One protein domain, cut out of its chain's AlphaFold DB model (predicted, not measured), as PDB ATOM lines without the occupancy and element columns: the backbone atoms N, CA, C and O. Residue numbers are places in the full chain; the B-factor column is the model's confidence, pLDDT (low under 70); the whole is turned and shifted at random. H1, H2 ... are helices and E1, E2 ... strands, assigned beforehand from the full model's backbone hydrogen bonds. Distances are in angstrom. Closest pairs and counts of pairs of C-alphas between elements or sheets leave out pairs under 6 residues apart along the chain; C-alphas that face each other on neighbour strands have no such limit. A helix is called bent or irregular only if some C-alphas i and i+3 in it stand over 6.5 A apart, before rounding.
ATOM      1  N   GLY A  46    -132.366 480.720  -3.904       93.44
ATOM      2  CA  GLY A  46    -132.796 480.115  -2.639       93.44
ATOM      3  C   GLY A  46    -133.311 478.677  -2.753       93.44
ATOM      4  O   GLY A  46    -133.722 478.113  -1.744       93.44
ATOM      5  N   LEU A  47    -133.328 478.086  -3.955       93.75
ATOM      6  CA  LEU A  47    -133.823 476.717  -4.167       93.75
ATOM      7  C   LEU A  47    -132.721 475.655  -4.153       93.75
ATOM      8  O   LEU A  47    -133.029 474.472  -4.207       93.75
ATOM      9  N   PHE A  48    -131.453 476.045  -4.064       95.44
ATOM     10  CA  PHE A  48    -130.331 475.113  -4.039       95.44
ATOM     11  C   PHE A  48    -129.165 475.681  -3.233       95.44
ATOM     12  O   PHE A  48    -129.073 476.891  -3.022       95.44
ATOM     13  N   CYS A  49    -128.259 474.806  -2.806       95.06
ATOM     14  CA  CYS A  49    -126.997 475.193  -2.191       95.06
ATOM     15  C   CYS A  49    -125.966 475.555  -3.280       95.06
ATOM     16  O   CYS A  49    -125.607 474.686  -4.075       95.06
ATOM     17  N   PRO A  50    -125.417 476.785  -3.330       94.50
ATOM     18  CA  PRO A  50    -124.469 477.189  -4.376       94.50
ATOM     19  C   PRO A  50    -123.088 476.523  -4.275       94.50
ATOM     20  O   PRO A  50    -122.293 476.658  -5.202       94.50
ATOM     21  N   ASN A  51    -122.800 475.820  -3.173       93.06
ATOM     22  CA  ASN A  51    -121.520 475.145  -2.952       93.06
ATOM     23  C   ASN A  51    -121.564 473.667  -3.381       93.06
ATOM     24  O   ASN A  51    -120.624 473.194  -4.012       93.06
ATOM     25  N   CYS A  52    -122.643 472.935  -3.066       94.12
ATOM     26  CA  CYS A  52    -122.786 471.517  -3.434       94.12
ATOM     27  C   CYS A  52    -123.769 471.255  -4.588       94.12
ATOM     28  O   CYS A  52    -123.820 470.130  -5.085       94.12
ATOM     29  N   PHE A  53    -124.522 472.274  -5.017       94.69
ATOM     30  CA  PHE A  53    -125.577 472.216  -6.040       94.69
ATOM     31  C   PHE A  53    -126.728 471.258  -5.732       94.69
ATOM     32  O   PHE A  53    -127.495 470.890  -6.615       94.69
ATOM     33  N   GLU A  54    -126.888 470.874  -4.474       94.12
ATOM     34  CA  GLU A  54    -128.056 470.128  -4.037       94.12
ATOM     35  C   GLU A  54    -129.273 471.055  -3.991       94.12
ATOM     36  O   GLU A  54    -129.218 472.153  -3.426       94.12
ATOM     37  N   VAL A  55    -130.357 470.628  -4.635       94.12
ATOM     38  CA  VAL A  55    -131.626 471.356  -4.654       94.12
ATOM     39  C   VAL A  55    -132.366 471.033  -3.371       94.12
ATOM     40  O   VAL A  55    -132.538 469.868  -3.024       94.12
ATOM     41  N   TYR A  56    -132.827 472.065  -2.676       90.56
ATOM     42  CA  TYR A  56    -133.675 471.875  -1.515       90.56
ATOM     43  C   TYR A  56    -135.003 471.300  -2.002       90.56
ATOM     44  O   TYR A  56    -135.778 472.009  -2.649       90.56
ATOM     45  N   GLU A  57    -135.253 470.021  -1.723       73.62
ATOM     46  CA  GLU A  57    -136.520 469.376  -2.050       73.62
ATOM     47  C   GLU A  57    -137.679 470.224  -1.520       73.62
ATOM     48  O   GLU A  57    -137.866 470.409  -0.317       73.62
ATOM     49  N   THR A  58    -138.475 470.767  -2.441       62.50
ATOM     50  CA  THR A  58    -139.723 471.464  -2.106       62.50
ATOM     51  C   THR A  58    -140.858 470.485  -1.793       62.50
ATOM     52  O   THR A  58    -141.988 470.913  -1.574       62.50
ATOM     53  N   SER A  59    -140.578 469.181  -1.832       48.59
ATOM     54  CA  SER A  59    -141.537 468.079  -1.931       48.59
ATOM     55  C   SER A  59    -142.065 467.541  -0.605       48.59
ATOM     56  O   SER A  59    -142.870 466.625  -0.646       48.59
ATOM     57  N   ASN A  60    -141.741 468.128   0.551       45.12
ATOM     58  CA  ASN A  60    -142.328 467.693   1.826       45.12
ATOM     59  C   ASN A  60    -143.024 468.835   2.575       45.12
ATOM     60  O   ASN A  60    -142.826 469.029   3.768       45.12
ATOM     61  N   LEU A  61    -143.934 469.534   1.885       47.81
ATOM     62  CA  LEU A  61    -145.021 470.283   2.539       47.81
ATOM     63  C   LEU A  61    -146.031 469.354   3.262       47.81
ATOM     64  O   LEU A  61    -146.982 469.843   3.862       47.81
ATOM     65  N   SER A  62    -145.837 468.027   3.200       40.34
ATOM     66  CA  SER A  62    -146.620 467.012   3.922       40.34
ATOM     67  C   SER A  62    -145.960 466.525   5.216       40.34
ATOM     68  O   SER A  62    -146.594 465.791   5.972       40.34
ATOM     69  N   SER A  63    -144.719 466.918   5.504       42.53
ATOM     70  CA  SER A  63    -144.127 466.659   6.813       42.53
ATOM     71  C   SER A  63    -144.281 467.928   7.625       42.53
ATOM     72  O   SER A  63    -143.548 468.893   7.442       42.53
ATOM     73  N   SER A  64    -145.246 467.919   8.535       42.38
ATOM     74  CA  SER A  64    -145.471 468.894   9.604       42.38
ATOM     75  C   SER A  64    -144.306 468.980  10.606       42.38
ATOM     76  O   SER A  64    -144.519 469.195  11.798       42.38
ATOM     77  N   ILE A  65    -143.071 468.776  10.148       49.00
ATOM     78  CA  ILE A  65    -141.864 469.068  10.900       49.00
ATOM     79  C   ILE A  65    -141.525 470.507  10.519       49.00
ATOM     80  O   ILE A  65    -141.247 470.772   9.345       49.00
ATOM     81  N   PRO A  66    -141.594 471.460  11.464       45.53
ATOM     82  CA  PRO A  66    -141.132 472.811  11.215       45.53
ATOM     83  C   PRO A  66    -139.737 472.718  10.619       45.53
ATOM     84  O   PRO A  66    -138.912 471.941  11.100       45.53
ATOM     85  N   ILE A  67    -139.479 473.498   9.576       51.44
ATOM     86  CA  ILE A  67    -138.133 473.764   9.087       51.44
ATOM     87  C   ILE A  67    -137.372 474.347  10.282       51.44
ATOM     88  O   ILE A  67    -137.317 475.560  10.458       51.44
ATOM     89  N   THR A  68    -136.788 473.507  11.132       47.81
ATOM     90  CA  THR A  68    -135.804 473.906  12.132       47.81
ATOM     91  C   THR A  68    -134.502 474.139  11.375       47.81
ATOM     92  O   THR A  68    -133.568 473.347  11.461       47.81
ATOM     93  N   SER A  69    -134.544 475.124  10.471       54.97
ATOM     94  CA  SER A  69    -133.699 476.315  10.293       54.97
ATOM     95  C   SER A  69    -132.260 476.357  10.823       54.97
ATOM     96  O   SER A  69    -131.641 477.410  10.744       54.97
ATOM     97  N   THR A  70    -131.683 475.271  11.327       58.25
ATOM     98  CA  THR A  70    -130.399 475.303  12.044       58.25
ATOM     99  C   THR A  70    -129.207 474.911  11.175       58.25
ATOM    100  O   THR A  70    -128.096 475.337  11.461       58.25
ATOM    101  N   ASN A  71    -129.416 474.181  10.071       80.81
ATOM    102  CA  ASN A  71    -128.338 473.759   9.159       80.81
ATOM    103  C   ASN A  71    -128.361 474.524   7.816       80.81
ATOM    104  O   ASN A  71    -128.031 473.991   6.756       80.81
ATOM    105  N   ARG A  72    -128.818 475.782   7.822       89.56
ATOM    106  CA  ARG A  72    -128.815 476.637   6.627       89.56
ATOM    107  C   ARG A  72    -128.343 478.037   6.966       89.56
ATOM    108  O   ARG A  72    -128.718 478.595   7.990       89.56
ATOM    109  N   VAL A  73    -127.554 478.605   6.067       92.88
ATOM    110  CA  VAL A  73    -126.975 479.937   6.209       92.88
ATOM    111  C   VAL A  73    -127.369 480.764   4.997       92.88
ATOM    112  O   VAL A  73    -127.262 480.321   3.854       92.88
ATOM    113  N   THR A  74    -127.883 481.964   5.242       94.81
ATOM    114  CA  THR A  74    -128.345 482.873   4.192       94.81
ATOM    115  C   THR A  74    -127.240 483.842   3.799       94.81
ATOM    116  O   THR A  74    -126.504 484.340   4.647       94.81
ATOM    117  N   CYS A  75    -127.140 484.148   2.509       96.69
ATOM    118  CA  CYS A  75    -126.252 485.191   2.013       96.69
ATOM    119  C   CYS A  75    -126.671 486.568   2.553       96.69
ATOM    120  O   CYS A  75    -127.847 486.920   2.531       96.69
ATOM    121  N   LEU A  76    -125.700 487.394   2.947       96.81
ATOM    122  CA  LEU A  76    -125.957 488.762   3.418       96.81
ATOM    123  C   LEU A  76    -126.492 489.719   2.336       96.81
ATOM    124  O   LEU A  76    -127.007 490.785   2.661       96.81
ATOM    125  N   LYS A  77    -126.333 489.386   1.047       96.81
ATOM    126  CA  LYS A  77    -126.636 490.291  -0.079       96.81
ATOM    127  C   LYS A  77    -127.824 489.860  -0.941       96.81
ATOM    128  O   LYS A  77    -128.288 490.648  -1.760       96.81
ATOM    129  N   CYS A  78    -128.284 488.616  -0.835       95.81
ATOM    130  CA  CYS A  78    -129.344 488.078  -1.689       95.81
ATOM    131  C   CYS A  78    -130.033 486.885  -1.008       95.81
ATOM    132  O   CYS A  78    -129.487 486.341  -0.052       95.81
ATOM    133  N   PRO A  79    -131.185 486.406  -1.508       95.06
ATOM    134  CA  PRO A  79    -131.909 485.290  -0.892       95.06
ATOM    135  C   PRO A  79    -131.273 483.911  -1.171       95.06
ATOM    136  O   PRO A  79    -131.972 482.903  -1.209       95.06
ATOM    137  N   SER A  80    -129.959 483.848  -1.412       95.50
ATOM    138  CA  SER A  80    -129.244 482.581  -1.589       95.50
ATOM    139  C   SER A  80    -129.013 481.890  -0.252       95.50
ATOM    140  O   SER A  80    -128.701 482.550   0.740       95.50
ATOM    141  N   VAL A  81    -129.145 480.565  -0.240       93.62
ATOM    142  CA  VAL A  81    -129.042 479.746   0.970       93.62
ATOM    143  C   VAL A  81    -128.025 478.639   0.743       93.62
ATOM    144  O   VAL A  81    -128.061 477.971  -0.286       93.62
ATOM    145  N   VAL A  82    -127.144 478.412   1.710       95.19
ATOM    146  CA  VAL A  82    -126.128 477.353   1.698       95.19
ATOM    147  C   VAL A  82    -126.339 476.425   2.896       95.19
ATOM    148  O   VAL A  82    -126.840 476.867   3.933       95.19
ATOM    149  N   HIS A  83    -125.972 475.148   2.782       93.00
ATOM    150  CA  HIS A  83    -125.897 474.267   3.952       93.00
ATOM    151  C   HIS A  83    -124.831 474.783   4.922       93.00
ATOM    152  O   HIS A  83    -123.771 475.229   4.474       93.00
ATOM    153  N   HIS A  84    -125.074 474.698   6.232       92.38
ATOM    154  CA  HIS A  84    -124.064 475.094   7.220       92.38
ATOM    155  C   HIS A  84    -122.803 474.216   7.087       92.38
ATOM    156  O   HIS A  84    -121.695 474.736   7.157       92.38
ATOM    157  N   ASP A  85    -122.953 472.932   6.745       92.31
ATOM    158  CA  ASP A  85    -121.831 472.008   6.486       92.31
ATOM    159  C   ASP A  85    -121.054 472.301   5.188       92.31
ATOM    160  O   ASP A  85    -119.944 471.813   4.987       92.31
ATOM    161  N   CYS A  86    -121.618 473.107   4.284       93.94
ATOM    162  CA  CYS A  86    -120.960 473.501   3.038       93.94
ATOM    163  C   CYS A  86    -120.084 474.755   3.190       93.94
ATOM    164  O   CYS A  86    -119.509 475.208   2.194       93.94
ATOM    165  N   ILE A  87    -120.003 475.337   4.389       93.62
ATOM    166  CA  ILE A  87    -119.201 476.527   4.669       93.62
ATOM    167  C   ILE A  87    -118.363 476.359   5.935       93.62
ATOM    168  O   ILE A  87    -118.712 475.618   6.849       93.62
ATOM    169  N   SER A  88    -117.249 477.083   6.006       92.56
ATOM    170  CA  SER A  88    -116.424 477.117   7.213       92.56
ATOM    171  C   SER A  88    -117.163 477.816   8.357       92.56
ATOM    172  O   SER A  88    -117.827 478.834   8.146       92.56
ATOM    173  N   LYS A  89    -116.989 477.316   9.587       90.62
ATOM    174  CA  LYS A  89    -117.630 477.862  10.799       90.62
ATOM    175  C   LYS A  89    -117.332 479.354  11.010       90.62
ATOM    176  O   LYS A  89    -118.195 480.089  11.481       90.62
ATOM    177  N   ASP A  90    -116.164 479.819  10.571       92.06
ATOM    178  CA  ASP A  90    -115.719 481.211  10.728       92.06
ATOM    179  C   ASP A  90    -116.515 482.214   9.879       92.06
ATOM    180  O   ASP A  90    -116.600 483.396  10.216       92.06
ATOM    181  N   ILE A  91    -117.110 481.760   8.770       92.44
ATOM    182  CA  ILE A  91    -117.803 482.634   7.812       92.44
ATOM    183  C   ILE A  91    -119.325 482.556   7.910       92.44
ATOM    184  O   ILE A  91    -120.003 483.281   7.187       92.44
ATOM    185  N   VAL A  92    -119.875 481.738   8.812       90.50
ATOM    186  CA  VAL A  92    -121.325 481.517   8.962       90.50
ATOM    187  C   VAL A  92    -122.092 482.836   9.099       90.50
ATOM    188  O   VAL A  92    -123.019 483.103   8.342       90.50
ATOM    189  N   ASN A  93    -121.642 483.727   9.985       91.62
ATOM    190  CA  ASN A  93    -122.317 485.006  10.242       91.62
ATOM    191  C   ASN A  93    -122.029 486.089   9.188       91.62
ATOM    192  O   ASN A  93    -122.604 487.175   9.236       91.62
ATOM    193  N   ARG A  94    -121.100 485.830   8.261       95.75
ATOM    194  CA  ARG A  94    -120.649 486.789   7.239       95.75
ATOM    195  C   ARG A  94    -120.724 486.211   5.831       95.75
ATOM    196  O   ARG A  94    -120.038 486.686   4.928       95.75
ATOM    197  N   TYR A  95    -121.539 485.178   5.643       95.94
ATOM    198  CA  TYR A  95    -121.580 484.447   4.394       95.94
ATOM    199  C   TYR A  95    -122.089 485.337   3.254       95.94
ATOM    200  O   TYR A  95    -123.149 485.964   3.329       95.94
ATOM    201  N   VAL A  96    -121.331 485.360   2.162       96.88
ATOM    202  CA  VAL A  96    -121.724 485.982   0.899       96.88
ATOM    203  C   VAL A  96    -121.591 484.919  -0.181       96.88
ATOM    204  O   VAL A  96    -120.521 484.336  -0.348       96.88
ATOM    205  N   CYS A  97    -122.676 484.642  -0.903       95.50
ATOM    206  CA  CYS A  97    -122.673 483.584  -1.907       95.50
ATOM    207  C   CYS A  97    -121.741 483.915  -3.091       95.50
ATOM    208  O   CYS A  97    -121.496 485.097  -3.372       95.50
ATOM    209  N   PRO A  98    -121.273 482.901  -3.844       92.88
ATOM    210  CA  PRO A  98    -120.369 483.098  -4.980       92.88
ATOM    211  C   PRO A  98    -120.870 484.123  -6.008       92.88
ATOM    212  O   PRO A  98    -120.100 484.952  -6.489       92.88
ATOM    213  N   THR A  99    -122.177 484.141  -6.288       92.56
ATOM    214  CA  THR A  99    -122.794 485.089  -7.232       92.56
ATOM    215  C   THR A  99    -122.761 486.539  -6.735       92.56
ATOM    216  O   THR A  99    -122.688 487.465  -7.539       92.56
ATOM    217  N   CYS A 100    -122.802 486.759  -5.419       95.25
ATOM    218  CA  CYS A 100    -122.718 488.091  -4.818       95.25
ATOM    219  C   CYS A 100    -121.278 488.556  -4.567       95.25
ATOM    220  O   CYS A 100    -121.039 489.762  -4.482       95.25
ATOM    221  N   LEU A 101    -120.337 487.621  -4.417       94.31
ATOM    222  CA  LEU A 101    -118.904 487.917  -4.378       94.31
ATOM    223  C   LEU A 101    -118.386 488.304  -5.767       94.31
ATOM    224  O   LEU A 101    -117.634 489.264  -5.890       94.31
ATOM    225  N   ASN A 102    -118.830 487.598  -6.811       91.88
ATOM    226  CA  ASN A 102    -118.470 487.890  -8.192       91.88
ATOM    227  C   ASN A 102    -119.726 487.983  -9.084       91.88
ATOM    228  O   ASN A 102    -120.280 486.957  -9.479       91.88
ATOM    229  N   PRO A 103    -120.151 489.194  -9.492       86.38
ATOM    230  CA  PRO A 103    -121.305 489.375 -10.377       86.38
ATOM    231  C   PRO A 103    -121.156 488.695 -11.749       86.38
ATOM    232  O   PRO A 103    -122.150 488.334 -12.382       86.38
ATOM    233  N   LYS A 104    -119.912 488.498 -12.208       86.38
ATOM    234  CA  LYS A 104    -119.584 487.809 -13.464       86.38
ATOM    235  C   LYS A 104    -119.481 486.289 -13.301       86.38
ATOM    236  O   LYS A 104    -119.076 485.612 -14.237       86.38
ATOM    237  N   PHE A 105    -119.834 485.750 -12.135       85.75
ATOM    238  CA  PHE A 105    -119.816 484.316 -11.880       85.75
ATOM    239  C   PHE A 105    -120.725 483.563 -12.863       85.75
ATOM    240  O   PHE A 105    -121.900 483.922 -13.046       85.75
ATOM    241  N   ASP A 106    -120.178 482.512 -13.468       85.44
ATOM    242  CA  ASP A 106    -120.896 481.573 -14.322       85.44
ATOM    243  C   ASP A 106    -120.810 480.163 -13.724       85.44
ATOM    244  O   ASP A 106    -119.746 479.700 -13.320       85.44
ATOM    245  N   PHE A 107    -121.959 479.495 -13.655       84.56
ATOM    246  CA  PHE A 107    -122.115 478.160 -13.085       84.56
ATOM    247  C   PHE A 107    -121.642 477.055 -14.038       84.56
ATOM    248  O   PHE A 107    -121.395 475.937 -13.597       84.56
ATOM    249  N   VAL A 108    -121.541 477.337 -15.339       80.88
ATOM    250  CA  VAL A 108    -121.160 476.336 -16.352       80.88
ATOM    251  C   VAL A 108    -119.648 476.342 -16.616       80.88
ATOM    252  O   VAL A 108    -119.062 475.285 -16.859       80.88
ATOM    253  N   ASP A 109    -118.989 477.491 -16.446       72.00
ATOM    254  CA  ASP A 109    -117.542 477.677 -16.648       72.00
ATOM    255  C   ASP A 109    -116.679 477.237 -15.445       72.00
ATOM    256  O   ASP A 109    -115.531 477.658 -15.309       72.00
ATOM    257  N   LEU A 110    -117.179 476.344 -14.580       59.53
ATOM    258  CA  LEU A 110    -116.493 475.869 -13.360       59.53
ATOM    259  C   LEU A 110    -115.211 475.038 -13.604       59.53
ATOM    260  O   LEU A 110    -114.710 474.385 -12.695       59.53
ATOM    261  N   GLY A 111    -114.669 475.052 -14.818       47.44
ATOM    262  CA  GLY A 111    -113.431 474.374 -15.172       47.44
ATOM    263  C   GLY A 111    -113.012 474.741 -16.586       47.44
ATOM    264  O   GLY A 111    -113.293 473.986 -17.518       47.44
ATOM    265  N   LYS A 112    -112.365 475.903 -16.747       48.78
ATOM    266  CA  LYS A 112    -111.501 476.134 -17.909       48.78
ATOM    267  C   LYS A 112    -110.331 475.148 -17.796       48.78
ATOM    268  O   LYS A 112    -109.615 475.223 -16.797       48.78
ATOM    269  N   ILE A 124    -118.186 465.847 -19.188       81.06
ATOM    270  CA  ILE A 124    -118.962 466.553 -18.178       81.06
ATOM    271  C   ILE A 124    -118.348 466.189 -16.828       81.06
ATOM    272  O   ILE A 124    -118.500 465.063 -16.360       81.06
ATOM    273  N   ASP A 125    -117.657 467.145 -16.211       87.81
ATOM    274  CA  ASP A 125    -117.152 466.994 -14.847       87.81
ATOM    275  C   ASP A 125    -118.307 466.763 -13.864       87.81
ATOM    276  O   ASP A 125    -119.409 467.288 -14.052       87.81
ATOM    277  N   LEU A 126    -118.048 466.058 -12.758       90.19
ATOM    278  CA  LEU A 126    -119.058 465.795 -11.723       90.19
ATOM    279  C   LEU A 126    -119.738 467.085 -11.229       90.19
ATOM    280  O   LEU A 126    -120.954 467.116 -11.050       90.19
ATOM    281  N   ASN A 127    -118.978 468.171 -11.064       89.75
ATOM    282  CA  ASN A 127    -119.528 469.466 -10.653       89.75
ATOM    283  C   ASN A 127    -120.458 470.062 -11.716       89.75
ATOM    284  O   ASN A 127    -121.544 470.526 -11.380       89.75
ATOM    285  N   LYS A 128    -120.083 469.991 -13.000       88.81
ATOM    286  CA  LYS A 128    -120.946 470.437 -14.103       88.81
ATOM    287  C   LYS A 128    -122.221 469.596 -14.162       88.81
ATOM    288  O   LYS A 128    -123.305 470.155 -14.304       88.81
ATOM    289  N   ALA A 129    -122.120 468.279 -13.977       92.44
ATOM    290  CA  ALA A 129    -123.280 467.390 -13.913       92.44
ATOM    291  C   ALA A 129    -124.238 467.778 -12.775       92.44
ATOM    292  O   ALA A 129    -125.440 467.885 -13.009       92.44
ATOM    293  N   LYS A 130    -123.717 468.068 -11.575       94.38
ATOM    294  CA  LYS A 130    -124.529 468.545 -10.443       94.38
ATOM    295  C   LYS A 130    -125.213 469.881 -10.738       94.38
ATOM    296  O   LYS A 130    -126.390 470.034 -10.440       94.38
ATOM    297  N   VAL A 131    -124.515 470.820 -11.377       94.06
ATOM    298  CA  VAL A 131    -125.086 472.108 -11.809       94.06
ATOM    299  C   VAL A 131    -126.239 471.907 -12.802       94.06
ATOM    300  O   VAL A 131    -127.296 472.526 -12.652       94.06
ATOM    301  N   PHE A 132    -126.069 471.034 -13.801       93.75
ATOM    302  CA  PHE A 132    -127.134 470.713 -14.756       93.75
ATOM    303  C   PHE A 132    -128.318 470.026 -14.082       93.75
ATOM    304  O   PHE A 132    -129.457 470.414 -14.340       93.75
ATOM    305  N   LEU A 133    -128.049 469.053 -13.209       95.12
ATOM    306  CA  LEU A 133    -129.075 468.358 -12.441       95.12
ATOM    307  C   LEU A 133    -129.870 469.350 -11.589       95.12
ATOM    308  O   LEU A 133    -131.092 469.341 -11.641       95.12
ATOM    309  N   ALA A 134    -129.196 470.268 -10.895       95.56
ATOM    310  CA  ALA A 134    -129.854 471.269 -10.067       95.56
ATOM    311  C   ALA A 134    -130.812 472.158 -10.870       95.56
ATOM    312  O   ALA A 134    -131.966 472.361 -10.485       95.56
ATOM    313  N   ALA A 135    -130.354 472.662 -12.020       95.56
ATOM    314  CA  ALA A 135    -131.189 473.471 -12.900       95.56
ATOM    315  C   ALA A 135    -132.369 472.673 -13.476       95.56
ATOM    316  O   ALA A 135    -133.490 473.186 -13.504       95.56
ATOM    317  N   ALA A 136    -132.138 471.420 -13.883       96.12
ATOM    318  CA  ALA A 136    -133.179 470.537 -14.398       96.12
ATOM    319  C   ALA A 136    -134.239 470.232 -13.329       96.12
ATOM    320  O   ALA A 136    -135.434 470.339 -13.600       96.12
ATOM    321  N   THR A 137    -133.828 469.945 -12.091       96.19
ATOM    322  CA  THR A 137    -134.747 469.717 -10.970       96.19
ATOM    323  C   THR A 137    -135.574 470.968 -10.675       96.19
ATOM    324  O   THR A 137    -136.800 470.881 -10.605       96.19
ATOM    325  N   ILE A 138    -134.960 472.154 -10.596       95.62
ATOM    326  CA  ILE A 138    -135.692 473.422 -10.405       95.62
ATOM    327  C   ILE A 138    -136.696 473.662 -11.542       95.62
ATOM    328  O   ILE A 138    -137.838 474.056 -11.296       95.62
ATOM    329  N   SER A 139    -136.289 473.404 -12.785       96.06
ATOM    330  CA  SER A 139    -137.157 473.513 -13.958       96.06
ATOM    331  C   SER A 139    -138.338 472.548 -13.880       96.06
ATOM    332  O   SER A 139    -139.476 472.977 -14.078       96.06
ATOM    333  N   SER A 140    -138.103 471.290 -13.503       95.50
ATOM    334  CA  SER A 140    -139.160 470.286 -13.351       95.50
ATOM    335  C   SER A 140    -140.203 470.704 -12.310       95.50
ATOM    336  O   SER A 140    -141.390 470.746 -12.625       95.50
ATOM    337  N   VAL A 141    -139.769 471.164 -11.131       93.94
ATOM    338  CA  VAL A 141    -140.656 471.667 -10.069       93.94
ATOM    339  C   VAL A 141    -141.418 472.913 -10.532       93.94
ATOM    340  O   VAL A 141    -142.611 473.070 -10.259       93.94
ATOM    341  N   SER A 142    -140.757 473.822 -11.259       94.81
ATOM    342  CA  SER A 142    -141.426 475.001 -11.818       94.81
ATOM    343  C   SER A 142    -142.528 474.619 -12.806       94.81
ATOM    344  O   SER A 142    -143.580 475.263 -12.812       94.81
ATOM    345  N   MET A 143    -142.284 473.618 -13.650       95.44
ATOM    346  CA  MET A 143    -143.236 473.147 -14.652       95.44
ATOM    347  C   MET A 143    -144.364 472.323 -14.033       95.44
ATOM    348  O   MET A 143    -145.510 472.460 -14.451       95.44
ATOM    349  N   GLU A 144    -144.091 471.550 -12.987       94.75
ATOM    350  CA  GLU A 144    -145.118 470.851 -12.216       94.75
ATOM    351  C   GLU A 144    -146.101 471.844 -11.576       94.75
ATOM    352  O   GLU A 144    -147.314 471.738 -11.761       94.75
ATOM    353  N   ARG A 145    -145.593 472.901 -10.926       93.06
ATOM    354  CA  ARG A 145    -146.433 473.989 -10.386       93.06
ATOM    355  C   ARG A 145    -147.244 474.695 -11.473       93.06
ATOM    356  O   ARG A 145    -148.389 475.094 -11.240       93.06
ATOM    357  N   ALA A 146    -146.660 474.867 -12.661       94.12
ATOM    358  CA  ALA A 146    -147.363 475.399 -13.824       94.12
ATOM    359  C   ALA A 146    -148.533 474.497 -14.230       94.12
ATOM    360  O   ALA A 146    -149.661 474.976 -14.336       94.12
ATOM    361  N   ALA A 147    -148.273 473.199 -14.388       94.88
ATOM    362  CA  ALA A 147    -149.268 472.207 -14.771       94.88
ATOM    363  C   ALA A 147    -150.414 472.122 -13.754       94.88
ATOM    364  O   ALA A 147    -151.575 472.120 -14.152       94.88
ATOM    365  N   LEU A 148    -150.111 472.132 -12.452       94.50
ATOM    366  CA  LEU A 148    -151.128 472.147 -11.397       94.50
ATOM    367  C   LEU A 148    -152.027 473.385 -11.481       94.50
ATOM    368  O   LEU A 148    -153.247 473.261 -11.418       94.50
ATOM    369  N   THR A 149    -151.448 474.571 -11.695       93.38
ATOM    370  CA  THR A 149    -152.244 475.802 -11.846       93.38
ATOM    371  C   THR A 149    -153.163 475.726 -13.067       93.38
ATOM    372  O   THR A 149    -154.333 476.085 -12.979       93.38
ATOM    373  N   LEU A 150    -152.646 475.231 -14.197       94.38
ATOM    374  CA  LEU A 150    -153.416 475.093 -15.434       94.38
ATOM    375  C   LEU A 150    -154.548 474.068 -15.303       94.38
ATOM    376  O   LEU A 150    -155.627 474.291 -15.842       94.38
ATOM    377  N   ARG A 151    -154.333 472.973 -14.562       96.31
ATOM    378  CA  ARG A 151    -155.384 471.990 -14.258       96.31
ATOM    379  C   ARG A 151    -156.517 472.619 -13.453       96.31
ATOM    380  O   ARG A 151    -157.667 472.539 -13.874       96.31
ATOM    381  N   VAL A 152    -156.191 473.316 -12.364       97.06
ATOM    382  CA  VAL A 152    -157.187 474.009 -11.525       97.06
ATOM    383  C   VAL A 152    -157.964 475.054 -12.335       97.06
ATOM    384  O   VAL A 152    -159.184 475.162 -12.218       97.06
ATOM    385  N   GLU A 153    -157.281 475.808 -13.199       96.44
ATOM    386  CA  GLU A 153    -157.938 476.788 -14.067       96.44
ATOM    387  C   GLU A 153    -158.856 476.125 -15.106       96.44
ATOM    388  O   GLU A 153    -159.975 476.593 -15.326       96.44
ATOM    389  N   ALA A 154    -158.425 475.021 -15.719       97.62
ATOM    390  CA  ALA A 154    -159.242 474.269 -16.664       97.62
ATOM    391  C   ALA A 154    -160.514 473.723 -15.998       97.62
ATOM    392  O   ALA A 154    -161.608 473.888 -16.537       97.62
ATOM    393  N   GLU A 155    -160.398 473.147 -14.801       97.50
ATOM    394  CA  GLU A 155    -161.544 472.665 -14.023       97.50
ATOM    395  C   GLU A 155    -162.530 473.790 -13.694       97.50
ATOM    396  O   GLU A 155    -163.743 473.624 -13.853       97.50
TER     397      GLU A 155
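AT A GLANCE: This is residues 46 to 112 and 124 to 155 of the 430 residues of an uncharacterized protein of Papaver somniferum (UniProt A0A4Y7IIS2). What shape does the model make? A small, loop-rich body is built round the short hairpin of E1 and E2, with the short helix H1 beside E1; one long helix, H3, runs along the body and past it, where residues 142 to 155 stick out as an arm. The loop of residues 60 to 69 also sticks out of the body. What is it made of? The printed part has 99 residues, with named elements in the order E1, E2, H1, H2, H3; the two strands are antiparallel, and the class is mostly helix, with under half of the residues in named elements. How spread out is it? It is loose, with a radius of gyration of the C-alphas of 16.0 A and spans of 51 by 36 by 23 A.

IN THESE COORDINATES: Where are the strands? E1 is residues 72 to 74, 6.7 A from first to last C-alpha, and begins at C-alpha 72 at (-128.815, 476.637, 6.627). E2 is residues 81 to 83, 7.0 A long. Where are the helices? H1 is residues 89 to 94, 10.1 A long, and H2 is residues 98 to 101, 5.1 A long. H3 is residues 126 to 155, 43.1 A long, from C-alpha 126 at (-119.058, 465.795, -11.723) to C-alpha 155 at (-161.544, 472.665, -14.023).

HOW THE PARTS SIT: How do E1 and E2 pair? They form an antiparallel hairpin, with 148 degrees between their directions. C-alphas 73 and 82 face each other at 5.3 A; N 73 and O 82, at 2.8 A, and N 82 and O 73, at 2.9 A, are within hydrogen-bond range. Where do the helices stand? The closest C-alphas of E1 and H1 are those of Val 73 and Val 92, 6.5 A apart. H2 is apart from E1, E2, H1 and H3, and H3 is apart from E1, E2 and H1. How do the helix backbones run? In H3 every O i to N i+4 pair is within hydrogen-bond range; H2 is too short for such a pair. H1 is irregular, with C-alphas 90 and 93 7.6 A apart, and has 0 of 2 such pairs within range, beside 1 of 3 O i to N i+3 pairs.

THE WHOLE: How large is it? The two C-alphas farthest apart, those of Asp 90 and Glu 155, are 52.8 A apart. Is the printed part whole? Residues 113 to 123 are not printed, and C-alphas 112 and 124 are 12.1 A apart across the cut, which lies in the link from H2 to H3. Of the links that are printed whole, E2 to H1 and H1 to H2 are tight, and E1 to E2 is short. Where is confidence low? The mean pLDDT of the printed part is 85.6, and residues 58 to 70 and 110 to 112 are under 70.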